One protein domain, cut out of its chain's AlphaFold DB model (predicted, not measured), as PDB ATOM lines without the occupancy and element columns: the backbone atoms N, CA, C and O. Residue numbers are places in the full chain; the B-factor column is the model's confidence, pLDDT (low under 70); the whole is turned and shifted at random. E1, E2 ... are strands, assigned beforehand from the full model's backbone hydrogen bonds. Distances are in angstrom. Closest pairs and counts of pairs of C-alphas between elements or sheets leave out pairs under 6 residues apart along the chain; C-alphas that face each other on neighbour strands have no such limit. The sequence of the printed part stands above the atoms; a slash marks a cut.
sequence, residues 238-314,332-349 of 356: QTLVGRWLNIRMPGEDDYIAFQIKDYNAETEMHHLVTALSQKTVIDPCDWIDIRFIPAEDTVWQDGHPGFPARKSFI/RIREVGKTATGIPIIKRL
ATOM      1  N   GLN A 238     -58.270 -34.902  48.424       91.12
ATOM      2  CA  GLN A 238     -57.397 -34.476  49.517       91.12
ATOM      3  C   GLN A 238     -55.943 -34.944  49.331       91.12
ATOM      4  O   GLN A 238     -55.022 -34.238  49.733       91.12
ATOM      5  N   THR A 239     -55.699 -36.097  48.687       92.38
ATOM      6  CA  THR A 239     -54.330 -36.624  48.483       92.38
ATOM      7  C   THR A 239     -53.546 -35.898  47.388       92.38
ATOM      8  O   THR A 239     -52.395 -36.236  47.121       92.38
ATOM      9  N   LEU A 240     -54.153 -34.897  46.742       91.56
ATOM     10  CA  LEU A 240     -53.453 -33.983  45.839       91.56
ATOM     11  C   LEU A 240     -52.770 -32.833  46.601       91.56
ATOM     12  O   LEU A 240     -51.838 -32.234  46.070       91.56
ATOM     13  N   VAL A 241     -53.170 -32.555  47.847       92.12
ATOM     14  CA  VAL A 241     -52.543 -31.521  48.683       92.12
ATOM     15  C   VAL A 241     -51.075 -31.862  48.966       92.12
ATOM     16  O   VAL A 241     -50.712 -33.005  49.234       92.12
ATOM     17  N   GLY A 242     -50.214 -30.851  48.861       88.88
ATOM     18  CA  GLY A 242     -48.757 -30.942  48.937       88.88
ATOM     19  C   GLY A 242     -48.067 -31.215  47.595       88.88
ATOM     20  O   GLY A 242     -46.883 -30.888  47.469       88.88
ATOM     21  N   ARG A 243     -48.778 -31.762  46.593       92.19
ATOM     22  CA  ARG A 243     -48.214 -32.115  45.277       92.19
ATOM     23  C   ARG A 243     -48.008 -30.892  44.381       92.19
ATOM     24  O   ARG A 243     -48.635 -29.848  44.569       92.19
ATOM     25  N   TRP A 244     -47.142 -31.051  43.379       89.75
ATOM     26  CA  TRP A 244     -46.818 -30.011  42.402       89.75
ATOM     27  C   TRP A 244     -47.419 -30.286  41.023       89.75
ATOM     28  O   TRP A 244     -47.261 -31.370  40.447       89.75
ATOM     29  N   LEU A 245     -48.055 -29.249  40.484       88.50
ATOM     30  CA  LEU A 245     -48.689 -29.196  39.177       88.50
ATOM     31  C   LEU A 245     -48.072 -28.050  38.373       88.50
ATOM     32  O   LEU A 245     -48.056 -26.905  38.818       88.50
ATOM     33  N   ASN A 246     -47.570 -28.346  37.179       85.81
ATOM     34  CA  ASN A 246     -47.070 -27.337  36.253       85.81
ATOM     35  C   ASN A 246     -48.155 -27.067  35.207       85.81
ATOM     36  O   ASN A 246     -48.587 -28.012  34.545       85.81
ATOM     37  N   ILE A 247     -48.584 -25.814  35.055       82.62
ATOM     38  CA  ILE A 247     -49.614 -25.402  34.086       82.62
ATOM     39  C   ILE A 247     -48.950 -24.568  32.989       82.62
ATOM     40  O   ILE A 247     -48.104 -23.714  33.268       82.62
ATOM     41  N   ARG A 248     -49.313 -24.828  31.732       79.75
ATOM     42  CA  ARG A 248     -48.816 -24.089  30.571       79.75
ATOM     43  C   ARG A 248     -49.541 -22.752  30.406       79.75
ATOM     44  O   ARG A 248     -50.770 -22.714  30.425       79.75
ATOM     45  N   MET A 249     -48.794 -21.674  30.178       68.69
ATOM     46  CA  MET A 249     -49.353 -20.331  29.973       68.69
ATOM     47  C   MET A 249     -49.674 -20.051  28.491       68.69
ATOM     48  O   MET A 249     -49.054 -20.644  27.601       68.69
ATOM     49  N   PRO A 250     -50.664 -19.191  28.179       54.47
ATOM     50  CA  PRO A 250     -51.081 -18.939  26.805       54.47
ATOM     51  C   PRO A 250     -50.075 -18.014  26.107       54.47
ATOM     52  O   PRO A 250     -49.634 -17.019  26.670       54.47
ATOM     53  N   GLY A 251     -49.712 -18.330  24.863       52.25
ATOM     54  CA  GLY A 251     -48.708 -17.567  24.108       52.25
ATOM     55  C   GLY A 251     -47.249 -17.850  24.494       52.25
ATOM     56  O   GLY A 251     -46.355 -17.410  23.777       52.25
ATOM     57  N   GLU A 252     -47.001 -18.634  25.548       55.44
ATOM     58  CA  GLU A 252     -45.660 -19.022  25.994       55.44
ATOM     59  C   GLU A 252     -45.362 -20.520  25.745       55.44
ATOM     60  O   GLU A 252     -46.249 -21.365  25.542       55.44
ATOM     61  N   ASP A 253     -44.068 -20.854  25.743       58.88
ATOM     62  CA  ASP A 253     -43.544 -22.229  25.664       58.88
ATOM     63  C   ASP A 253     -43.028 -22.762  27.018       58.88
ATOM     64  O   ASP A 253     -42.566 -23.906  27.105       58.88
ATOM     65  N   ASP A 254     -43.154 -21.945  28.068       68.19
ATOM     66  CA  ASP A 254     -42.799 -22.254  29.453       68.19
ATOM     67  C   ASP A 254     -44.033 -22.673  30.277       68.19
ATOM     68  O   ASP A 254     -45.187 -22.449  29.902       68.19
ATOM     69  N   TYR A 255     -43.771 -23.316  31.417       78.94
ATOM     70  CA  TYR A 255     -44.779 -23.756  32.381       78.94
ATOM     71  C   TYR A 255     -44.561 -23.047  33.723       78.94
ATOM     72  O   TYR A 255     -43.425 -22.949  34.189       78.94
ATOM     73  N   ILE A 256     -45.644 -22.627  34.382       79.44
ATOM     74  CA  ILE A 256     -45.599 -22.120  35.760       79.44
ATOM     75  C   ILE A 256     -45.846 -23.279  36.732       79.44
ATOM     76  O   ILE A 256     -46.782 -24.060  36.557       79.44
ATOM     77  N   ALA A 257     -44.999 -23.385  37.758       84.31
ATOM     78  CA  ALA A 257     -45.065 -24.418  38.789       84.31
ATOM     79  C   ALA A 257     -45.901 -23.965  39.999       84.31
ATOM     80  O   ALA A 257     -45.556 -22.987  40.677       84.31
ATOM     81  N   PHE A 258     -46.955 -24.723  40.300       85.88
ATOM     82  CA  PHE A 258     -47.859 -24.526  41.430       85.88
ATOM     83  C   PHE A 258     -47.751 -25.689  42.414       85.88
ATOM     84  O   PHE A 258     -47.726 -26.852  42.012       85.88
ATOM     85  N   GLN A 259     -47.754 -25.380  43.706       88.88
ATOM     86  CA  GLN A 259     -48.032 -26.337  44.765       88.88
ATOM     87  C   GLN A 259     -49.518 -26.274  45.118       88.88
ATOM     88  O   GLN A 259     -50.071 -25.193  45.315       88.88
ATOM     89  N   ILE A 260     -50.151 -27.435  45.251       90.62
ATOM     90  CA  ILE A 260     -51.503 -27.552  45.795       90.62
ATOM     91  C   ILE A 260     -51.390 -27.427  47.318       90.62
ATOM     92  O   ILE A 260     -50.801 -28.295  47.963       90.62
ATOM     93  N   LYS A 261     -51.907 -26.347  47.906       89.25
ATOM     94  CA  LYS A 261     -51.814 -26.085  49.352       89.25
ATOM     95  C   LYS A 261     -53.005 -26.582  50.157       89.25
ATOM     96  O   LYS A 261     -52.822 -26.882  51.332       89.25
ATOM     97  N   ASP A 262     -54.187 -26.646  49.553       88.50
ATOM     98  CA  ASP A 262     -55.430 -26.940  50.271       88.50
ATOM     99  C   ASP A 262     -56.502 -27.544  49.345       88.50
ATOM    100  O   ASP A 262     -56.355 -27.513  48.118       88.50
ATOM    101  N   TYR A 263     -57.569 -28.088  49.929       90.44
ATOM    102  CA  TYR A 263     -58.731 -28.643  49.230       90.44
ATOM    103  C   TYR A 263     -60.026 -28.338  49.994       90.44
ATOM    104  O   TYR A 263     -60.139 -28.647  51.178       90.44
ATOM    105  N   ASN A 264     -61.021 -27.784  49.300       83.00
ATOM    106  CA  ASN A 264     -62.351 -27.522  49.837       83.00
ATOM    107  C   ASN A 264     -63.318 -28.627  49.382       83.00
ATOM    108  O   ASN A 264     -63.629 -28.758  48.199       83.00
ATOM    109  N   ALA A 265     -63.817 -29.410  50.341       85.38
ATOM    110  CA  ALA A 265     -64.732 -30.518  50.083       85.38
ATOM    111  C   ALA A 265     -66.172 -30.091  49.738       85.38
ATOM    112  O   ALA A 265     -66.901 -30.892  49.160       85.38
ATOM    113  N   GLU A 266     -66.582 -28.863  50.065       77.62
ATOM    114  CA  GLU A 266     -67.926 -28.343  49.763       77.62
ATOM    115  C   GLU A 266     -68.043 -27.859  48.309       77.62
ATOM    116  O   GLU A 266     -69.124 -27.901  47.722       77.62
ATOM    117  N   THR A 267     -66.925 -27.428  47.712       73.38
ATOM    118  CA  THR A 267     -66.870 -26.863  46.351       73.38
ATOM    119  C   THR A 267     -66.049 -27.699  45.362       73.38
ATOM    120  O   THR A 267     -65.977 -27.355  44.184       73.38
ATOM    121  N   GLU A 268     -65.447 -28.798  45.828       83.19
ATOM    122  CA  GLU A 268     -64.499 -29.665  45.106       83.19
ATOM    123  C   GLU A 268     -63.266 -28.944  44.513       83.19
ATOM    124  O   GLU A 268     -62.615 -29.458  43.601       83.19
ATOM    125  N   MET A 269     -62.909 -27.765  45.035       84.62
ATOM    126  CA  MET A 269     -61.794 -26.955  44.530       84.62
ATOM    127  C   MET A 269     -60.498 -27.147  45.324       84.62
ATOM    128  O   MET A 269     -60.502 -27.362  46.535       84.62
ATOM    129  N   HIS A 270     -59.366 -26.967  44.648       88.38
ATOM    130  CA  HIS A 270     -58.023 -26.958  45.224       88.38
ATOM    131  C   HIS A 270     -57.431 -25.552  45.241       88.38
ATOM    132  O   HIS A 270     -57.539 -24.820  44.259       88.38
ATOM    133  N   HIS A 271     -56.738 -25.212  46.327       84.31
ATOM    134  CA  HIS A 271     -55.954 -23.983  46.420       84.31
ATOM    135  C   HIS A 271     -54.572 -24.215  45.803       84.31
ATOM    136  O   HIS A 271     -53.777 -24.996  46.338       84.31
ATOM    137  N   LEU A 272     -54.269 -23.547  44.695       85.56
ATOM    138  CA  LEU A 272     -52.945 -23.539  44.080       85.56
ATOM    139  C   LEU A 272     -52.157 -22.311  44.545       85.56
ATOM    140  O   LEU A 272     -52.708 -21.238  44.742       85.56
ATOM    141  N   VAL A 273     -50.843 -22.458  44.703       79.88
ATOM    142  CA  VAL A 273     -49.929 -21.335  44.944       79.88
ATOM    143  C   VAL A 273     -48.616 -21.568  44.209       79.88
ATOM    144  O   VAL A 273     -48.065 -22.665  44.225       79.88
ATOM    145  N   THR A 274     -48.089 -20.534  43.567       76.62
ATOM    146  CA  THR A 274     -46.845 -20.599  42.805       76.62
ATOM    147  C   THR A 274     -45.603 -20.725  43.671       76.62
ATOM    148  O   THR A 274     -45.495 -20.188  44.771       76.62
ATOM    149  N   ALA A 275     -44.580 -21.336  43.075       66.62
ATOM    150  CA  ALA A 275     -43.196 -21.295  43.542       66.62
ATOM    151  C   ALA A 275     -42.678 -19.886  43.915       66.62
ATOM    152  O   ALA A 275     -41.762 -19.756  44.729       66.62
ATOM    153  N   LEU A 276     -43.221 -18.847  43.272       58.34
ATOM    154  CA  LEU A 276     -42.731 -17.468  43.302       58.34
ATOM    155  C   LEU A 276     -43.593 -16.535  44.169       58.34
ATOM    156  O   LEU A 276     -43.326 -15.335  44.205       58.34
ATOM    157  N   SER A 277     -44.571 -17.067  44.914       54.00
ATOM    158  CA  SER A 277     -45.533 -16.323  45.744       54.00
ATOM    159  C   SER A 277     -44.921 -15.635  46.989       54.00
ATOM    160  O   SER A 277     -45.568 -15.516  48.036       54.00
ATOM    161  N   GLN A 278     -43.656 -15.203  46.943       50.72
ATOM    162  CA  GLN A 278     -42.968 -14.518  48.042       50.72
ATOM    163  C   GLN A 278     -43.436 -13.058  48.171       50.72
ATOM    164  O   GLN A 278     -42.669 -12.111  48.019       50.72
ATOM    165  N   LYS A 279     -44.723 -12.887  48.497       48.75
ATOM    166  CA  LYS A 279     -45.390 -11.635  48.896       48.75
ATOM    167  C   LYS A 279     -45.484 -10.526  47.829       48.75
ATOM    168  O   LYS A 279     -46.106  -9.504  48.104       48.75
ATOM    169  N   THR A 280     -44.907 -10.706  46.640       41.91
ATOM    170  CA  THR A 280     -44.870  -9.692  45.561       41.91
ATOM    171  C   THR A 280     -45.524 -10.129  44.248       41.91
ATOM    172  O   THR A 280     -45.821  -9.275  43.417       41.91
ATOM    173  N   VAL A 281     -45.769 -11.427  44.060       50.25
ATOM    174  CA  VAL A 281     -46.474 -11.989  42.898       50.25
ATOM    175  C   VAL A 281     -47.867 -12.422  43.352       50.25
ATOM    176  O   VAL A 281     -47.991 -13.119  44.358       50.25
ATOM    177  N   ILE A 282     -48.906 -11.985  42.634       53.84
ATOM    178  CA  ILE A 282     -50.285 -12.453  42.835       53.84
ATOM    179  C   ILE A 282     -50.380 -13.863  42.262       53.84
ATOM    180  O   ILE A 282     -49.950 -14.086  41.130       53.84
ATOM    181  N   ASP A 283     -50.937 -14.805  43.022       59.75
ATOM    182  CA  ASP A 283     -51.030 -16.181  42.552       59.75
ATOM    183  C   ASP A 283     -51.986 -16.311  41.343       59.75
ATOM    184  O   ASP A 283     -53.119 -15.816  41.396       59.75
ATOM    185  N   PRO A 284     -51.538 -16.949  40.238       53.78
ATOM    186  CA  PRO A 284     -52.301 -17.073  39.000       53.78
ATOM    187  C   PRO A 284     -53.636 -17.817  39.102       53.78
ATOM    188  O   PRO A 284     -54.550 -17.570  38.317       53.78
ATOM    189  N   CYS A 285     -53.723 -18.742  40.054       62.41
ATOM    190  CA  CYS A 285     -54.876 -19.588  40.322       62.41
ATOM    191  C   CYS A 285     -54.998 -19.684  41.845       62.41
ATOM    192  O   CYS A 285     -54.147 -20.337  42.437       62.41
ATOM    193  N   ASP A 286     -56.008 -19.061  42.464       71.94
ATOM    194  CA  ASP A 286     -56.289 -19.287  43.892       71.94
ATOM    195  C   ASP A 286     -57.007 -20.634  44.027       71.94
ATOM    196  O   ASP A 286     -56.360 -21.667  44.171       71.94
ATOM    197  N   TRP A 287     -58.338 -20.643  43.912       79.75
ATOM    198  CA  TRP A 287     -59.163 -21.845  44.013       79.75
ATOM    199  C   TRP A 287     -59.642 -22.287  42.635       79.75
ATOM    200  O   TRP A 287     -60.356 -21.551  41.955       79.75
ATOM    201  N   ILE A 288     -59.255 -23.497  42.226       78.81
ATOM    202  CA  ILE A 288     -59.720 -24.125  40.986       78.81
ATOM    203  C   ILE A 288     -59.997 -25.613  41.190       78.81
ATOM    204  O   ILE A 288     -59.268 -26.306  41.895       78.81
ATOM    205  N   ASP A 289     -61.020 -26.136  40.521       83.75
ATOM    206  CA  ASP A 289     -61.182 -27.579  40.361       83.75
ATOM    207  C   ASP A 289     -60.218 -28.080  39.274       83.75
ATOM    208  O   ASP A 289     -60.361 -27.794  38.079       83.75
ATOM    209  N   ILE A 290     -59.211 -28.841  39.708       85.69
ATOM    210  CA  ILE A 290     -58.110 -29.330  38.872       85.69
ATOM    211  C   ILE A 290     -58.602 -30.241  37.732       85.69
ATOM    212  O   ILE A 290     -57.949 -30.323  36.692       85.69
ATOM    213  N   ARG A 291     -59.770 -30.885  37.870       84.06
ATOM    214  CA  ARG A 291     -60.338 -31.787  36.850       84.06
ATOM    215  C   ARG A 291     -60.692 -31.082  35.541       84.06
ATOM    216  O   ARG A 291     -60.814 -31.737  34.504       84.06
ATOM    217  N   PHE A 292     -60.889 -29.764  35.585       77.69
ATOM    218  CA  PHE A 292     -61.248 -28.956  34.421       77.69
ATOM    219  C   PHE A 292     -60.056 -28.318  33.700       77.69
ATOM    220  O   PHE A 292     -60.260 -27.691  32.654       77.69
ATOM    221  N   ILE A 293     -58.832 -28.486  34.207       77.38
ATOM    222  CA  ILE A 293     -57.616 -28.087  33.494       77.38
ATOM    223  C   ILE A 293     -57.291 -29.174  32.449       77.38
ATOM    224  O   ILE A 293     -57.282 -30.358  32.798       77.38
ATOM    225  N   PRO A 294     -57.013 -28.827  31.177       73.69
ATOM    226  CA  PRO A 294     -56.652 -29.808  30.154       73.69
ATOM    227  C   PRO A 294     -55.407 -30.639  30.514       73.69
ATOM    228  O   PRO A 294     -54.422 -30.129  31.059       73.69
ATOM    229  N   ALA A 295     -55.420 -31.925  30.159       74.19
ATOM    230  CA  ALA A 295     -54.285 -32.830  30.376       74.19
ATOM    231  C   ALA A 295     -53.102 -32.517  29.438       74.19
ATOM    232  O   ALA A 295     -51.955 -32.845  29.728       74.19
ATOM    233  N   GLU A 296     -53.383 -31.864  28.313       75.31
ATOM    234  CA  GLU A 296     -52.418 -31.348  27.345       75.31
ATOM    235  C   GLU A 296     -51.659 -30.097  27.836       75.31
ATOM    236  O   GLU A 296     -50.517 -29.883  27.421       75.31
ATOM    237  N   ASP A 297     -52.237 -29.324  28.763       77.44
ATOM    238  CA  ASP A 297     -51.632 -28.115  29.342       77.44
ATOM    239  C   ASP A 297     -51.093 -28.323  30.775       77.44
ATOM    240  O   ASP A 297     -50.594 -27.377  31.389       77.44
ATOM    241  N   THR A 298     -51.123 -29.555  31.306       82.12
ATOM    242  CA  THR A 298     -50.665 -29.886  32.670       82.12
ATOM    243  C   THR A 298     -49.546 -30.929  32.725       82.12
ATOM    244  O   THR A 298     -49.549 -31.930  32.012       82.12
ATOM    245  N   VAL A 299     -48.578 -30.729  33.627       86.38
ATOM    246  CA  VAL A 299     -47.507 -31.697  33.927       86.38
ATOM    247  C   VAL A 299     -47.329 -31.844  35.441       86.38
ATOM    248  O   VAL A 299     -46.880 -30.927  36.128       86.38
ATOM    249  N   TRP A 300     -47.664 -33.019  35.968       88.62
ATOM    250  CA  TRP A 300     -47.516 -33.377  37.385       88.62
ATOM    251  C   TRP A 300     -46.080 -33.797  37.714       88.62
ATOM    252  O   TRP A 300     -45.493 -34.574  36.961       88.62
ATOM    253  N   GLN A 301     -45.534 -33.348  38.851       83.50
ATOM    254  CA  GLN A 301     -44.150 -33.668  39.240       83.50
ATOM    255  C   GLN A 301     -43.919 -35.176  39.448       83.50
ATOM    256  O   GLN A 301     -42.987 -35.737  38.878       83.50
ATOM    257  N   ASP A 302     -44.790 -35.841  40.209       83.62
ATOM    258  CA  ASP A 302     -44.685 -37.277  40.535       83.62
ATOM    259  C   ASP A 302     -45.592 -38.144  39.635       83.62
ATOM    260  O   ASP A 302     -46.062 -39.211  40.026       83.62
ATOM    261  N   GLY A 303     -45.885 -37.665  38.421       82.50
ATOM    262  CA  GLY A 303     -46.805 -38.316  37.487       82.50
ATOM    263  C   GLY A 303     -48.289 -38.055  37.782       82.50
ATOM    264  O   GLY A 303     -48.679 -37.623  38.873       82.50
ATOM    265  N   HIS A 304     -49.126 -38.278  36.765       83.69
ATOM    266  CA  HIS A 304     -50.559 -37.977  36.815       83.69
ATOM    267  C   HIS A 304     -51.268 -38.827  37.893       83.69
ATOM    268  O   HIS A 304     -51.082 -40.043  37.897       83.69
ATOM    269  N   PRO A 305     -52.103 -38.242  38.778       84.44
ATOM    270  CA  PRO A 305     -52.754 -38.960  39.886       84.44
ATOM    271  C   PRO A 305     -53.720 -40.073  39.460       84.44
ATOM    272  O   PRO A 305     -54.046 -40.928  40.274       84.44
ATOM    273  N   GLY A 306     -54.177 -40.077  38.205       79.19
ATOM    274  CA  GLY A 306     -54.981 -41.169  37.643       79.19
ATOM    275  C   GLY A 306     -56.497 -40.967  37.690       79.19
ATOM    276  O   GLY A 306     -57.226 -41.882  37.311       79.19
ATOM    277  N   PHE A 307     -56.989 -39.785  38.080       80.38
ATOM    278  CA  PHE A 307     -58.395 -39.444  37.847       80.38
ATOM    279  C   PHE A 307     -58.681 -39.377  36.330       80.38
ATOM    280  O   PHE A 307     -57.767 -39.068  35.555       80.38
ATOM    281  N   PRO A 308     -59.916 -39.663  35.881       73.06
ATOM    282  CA  PRO A 308     -60.361 -39.454  34.505       73.06
ATOM    283  C   PRO A 308     -60.013 -38.064  33.954       73.06
ATOM    284  O   PRO A 308     -60.688 -37.073  34.231       73.06
ATOM    285  N   ALA A 309     -58.966 -37.990  33.131       60.47
ATOM    286  CA  ALA A 309     -58.645 -36.783  32.383       60.47
ATOM    287  C   ALA A 309     -59.814 -36.437  31.450       60.47
ATOM    288  O   ALA A 309     -60.241 -37.273  30.643       60.47
ATOM    289  N   ARG A 310     -60.324 -35.203  31.541       56.50
ATOM    290  CA  ARG A 310     -61.357 -34.707  30.630       56.50
ATOM    291  C   ARG A 310     -60.767 -34.691  29.220       56.50
ATOM    292  O   ARG A 310     -59.914 -33.861  28.921       56.50
ATOM    293  N   LYS A 311     -61.207 -35.610  28.351       46.56
ATOM    294  CA  LYS A 311     -60.938 -35.495  26.912       46.56
ATOM    295  C   LYS A 311     -61.448 -34.126  26.471       46.56
ATOM    296  O   LYS A 311     -62.579 -33.765  26.804       46.56
ATOM    297  N   SER A 312     -60.632 -33.378  25.744       41.66
ATOM    298  CA  SER A 312     -61.031 -32.113  25.143       41.66
ATOM    299  C   SER A 312     -62.300 -32.350  24.307       41.66
ATOM    300  O   SER A 312     -62.303 -33.166  23.387       41.66
ATOM    301  N   PHE A 313     -63.393 -31.635  24.612       38.50
ATOM    302  CA  PHE A 313     -64.638 -31.612  23.813       38.50
ATOM    303  C   PHE A 313     -64.457 -30.803  22.510       38.50
ATOM    304  O   PHE A 313     -65.352 -30.109  22.042       38.50
ATOM    305  N   ILE A 314     -63.237 -30.833  21.987       38.16
ATOM    306  CA  ILE A 314     -62.674 -30.002  20.938       38.16
ATOM    307  C   ILE A 314     -61.784 -30.969  20.160       38.16
ATOM    308  O   ILE A 314     -60.807 -31.486  20.710       38.16
ATOM    309  N   ARG A 332     -41.332 -32.934  21.938       51.78
ATOM    310  CA  ARG A 332     -40.916 -33.417  23.262       51.78
ATOM    311  C   ARG A 332     -40.670 -32.244  24.213       51.78
ATOM    312  O   ARG A 332     -40.161 -31.200  23.811       51.78
ATOM    313  N   ILE A 333     -41.001 -32.455  25.479       56.25
ATOM    314  CA  ILE A 333     -40.766 -31.529  26.592       56.25
ATOM    315  C   ILE A 333     -39.629 -32.114  27.442       56.25
ATOM    316  O   ILE A 333     -39.468 -33.337  27.481       56.25
ATOM    317  N   ARG A 334     -38.827 -31.275  28.105       60.28
ATOM    318  CA  ARG A 334     -37.813 -31.729  29.069       60.28
ATOM    319  C   ARG A 334     -37.735 -30.815  30.290       60.28
ATOM    320  O   ARG A 334     -37.962 -29.611  30.188       60.28
ATOM    321  N   GLU A 335     -37.326 -31.390  31.414       67.69
ATOM    322  CA  GLU A 335     -36.726 -30.621  32.503       67.69
ATOM    323  C   GLU A 335     -35.378 -30.057  32.007       67.69
ATOM    324  O   GLU A 335     -34.582 -30.772  31.395       67.69
ATOM    325  N   VAL A 336     -35.152 -28.758  32.203       67.75
ATOM    326  CA  VAL A 336     -33.934 -28.033  31.785       67.75
ATOM    327  C   VAL A 336     -33.040 -27.690  32.983       67.75
ATOM    328  O   VAL A 336     -31.856 -27.414  32.813       67.75
ATOM    329  N   GLY A 337     -33.580 -27.758  34.197       64.00
ATOM    330  CA  GLY A 337     -32.855 -27.574  35.449       64.00
ATOM    331  C   GLY A 337     -33.817 -27.518  36.632       64.00
ATOM    332  O   GLY A 337     -35.018 -27.731  36.465       64.00
ATOM    333  N   LYS A 338     -33.299 -27.180  37.813       59.22
ATOM    334  CA  LYS A 338     -34.101 -26.927  39.018       59.22
ATOM    335  C   LYS A 338     -33.781 -25.552  39.592       59.22
ATOM    336  O   LYS A 338     -32.651 -25.082  39.473       59.22
ATOM    337  N   THR A 339     -34.763 -24.912  40.219       55.09
ATOM    338  CA  THR A 339     -34.545 -23.690  41.007       55.09
ATOM    339  C   THR A 339     -33.666 -23.976  42.233       55.09
ATOM    340  O   THR A 339     -33.499 -25.125  42.643       55.09
ATOM    341  N   ALA A 340     -33.182 -22.924  42.903       37.12
ATOM    342  CA  ALA A 340     -32.521 -23.050  44.210       37.12
ATOM    343  C   ALA A 340     -33.426 -23.669  45.304       37.12
ATOM    344  O   ALA A 340     -32.929 -24.156  46.314       37.12
ATOM    345  N   THR A 341     -34.747 -23.682  45.090       42.41
ATOM    346  CA  THR A 341     -35.757 -24.349  45.930       42.41
ATOM    347  C   THR A 341     -36.097 -25.778  45.471       42.41
ATOM    348  O   THR A 341     -37.014 -26.388  46.009       42.41
ATOM    349  N   GLY A 342     -35.368 -26.336  44.494       48.19
ATOM    350  CA  GLY A 342     -35.515 -27.721  44.022       48.19
ATOM    351  C   GLY A 342     -36.632 -27.959  42.995       48.19
ATOM    352  O   GLY A 342     -36.896 -29.108  42.642       48.19
ATOM    353  N   ILE A 343     -37.274 -26.898  42.503       53.22
ATOM    354  CA  ILE A 343     -38.476 -26.961  41.659       53.22
ATOM    355  C   ILE A 343     -38.061 -27.140  40.189       53.22
ATOM    356  O   ILE A 343     -37.201 -26.383  39.728       53.22
ATOM    357  N   PRO A 344     -38.613 -28.118  39.445       54.56
ATOM    358  CA  PRO A 344     -38.218 -28.387  38.063       54.56
ATOM    359  C   PRO A 344     -38.617 -27.250  37.115       54.56
ATOM    360  O   PRO A 344     -39.760 -26.803  37.096       54.56
ATOM    361  N   ILE A 345     -37.672 -26.813  36.286       64.50
ATOM    362  CA  ILE A 345     -37.882 -25.841  35.210       64.50
ATOM    363  C   ILE A 345     -38.135 -26.631  33.926       64.50
ATOM    364  O   ILE A 345     -37.224 -27.268  33.391       64.50
ATOM    365  N   ILE A 346     -39.372 -26.604  33.436       69.19
ATOM    366  CA  ILE A 346     -39.827 -27.401  32.292       69.19
ATOM    367  C   ILE A 346     -39.926 -26.509  31.051       69.19
ATOM    368  O   ILE A 346     -40.587 -25.474  31.087       69.19
ATOM    369  N   LYS A 347     -39.290 -26.918  29.945       61.25
ATOM    370  CA  LYS A 347     -39.367 -26.221  28.647       61.25
ATOM    371  C   LYS A 347     -39.595 -27.198  27.497       61.25
ATOM    372  O   LYS A 347     -39.145 -28.350  27.524       61.25
ATOM    373  N   ARG A 348     -40.265 -26.722  26.449       52.22
ATOM    374  CA  ARG A 348     -40.434 -27.457  25.186       52.22
ATOM    375  C   ARG A 348     -39.105 -27.500  24.421       52.22
ATOM    376  O   ARG A 348     -38.297 -26.579  24.509       52.22
ATOM    377  N   LEU A 349     -38.851 -28.588  23.692       47.31
ATOM    378  CA  LEU A 349     -37.663 -28.719  22.848       47.31
ATOM    379  C   LEU A 349     -37.998 -28.329  21.405       47.31
ATOM    380  O   LEU A 349     -38.702 -29.061  20.703       47.31
TER     381      LEU A 349
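This is residues 238 to 314 and 332 to 349 of the 356 residues of the protein "ENT domain-containing protein" of Arabis nemorensis (UniProt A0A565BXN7). With little regular structure, this is a strongly twisted four-stranded antiparallel sheet, E3 E2 E1 E4, with long loops and a separate hairpin, E5 E6, beside it. The printed part has 95 residues, under half in its six named strands, E1 to E6 along the chain, with no named helix: all strand. It is compact, radius of gyration of the C-alphas 13.4 A, spanning 37 by 36 by 25 A.

E2, residues 255 to 264, is 25.1 A long and bends by 63 degrees at 261. E1 is residues 244 to 248, with C-alpha 244 at (-46.818, -30.011, 42.402); E3 is residues 269 to 274, E4 residues 298 to 300, E5 residues 333 to 338, and E6 residues 344 to 348, with C-alpha 348 at (-40.434, -27.457, 25.186).

E1, E2 and E3 form a meander, each strand the antiparallel neighbour of the one before; with E4, the antiparallel neighbour of E1, they form a Greek key, four strands in a row of which the first is the antiparallel neighbour of the fourth. N 247 and O 256, N 261 and O 271, N 246 and O 299, and N 336 and O 345 are 2.9, 2.8, 2.9 and 2.8 A apart, within hydrogen-bond range. The closest C-alphas of E2 and E6, Tyr 255 and Ile 346, are 6.1 A apart.

Residues 315 to 331 are cut out, a 22.1 A gap between C-alphas 314 and 332. E3 to E4 is a long link. Mean pLDDT of the printed part is 71.1; residues 332 to 349 are among those under 70.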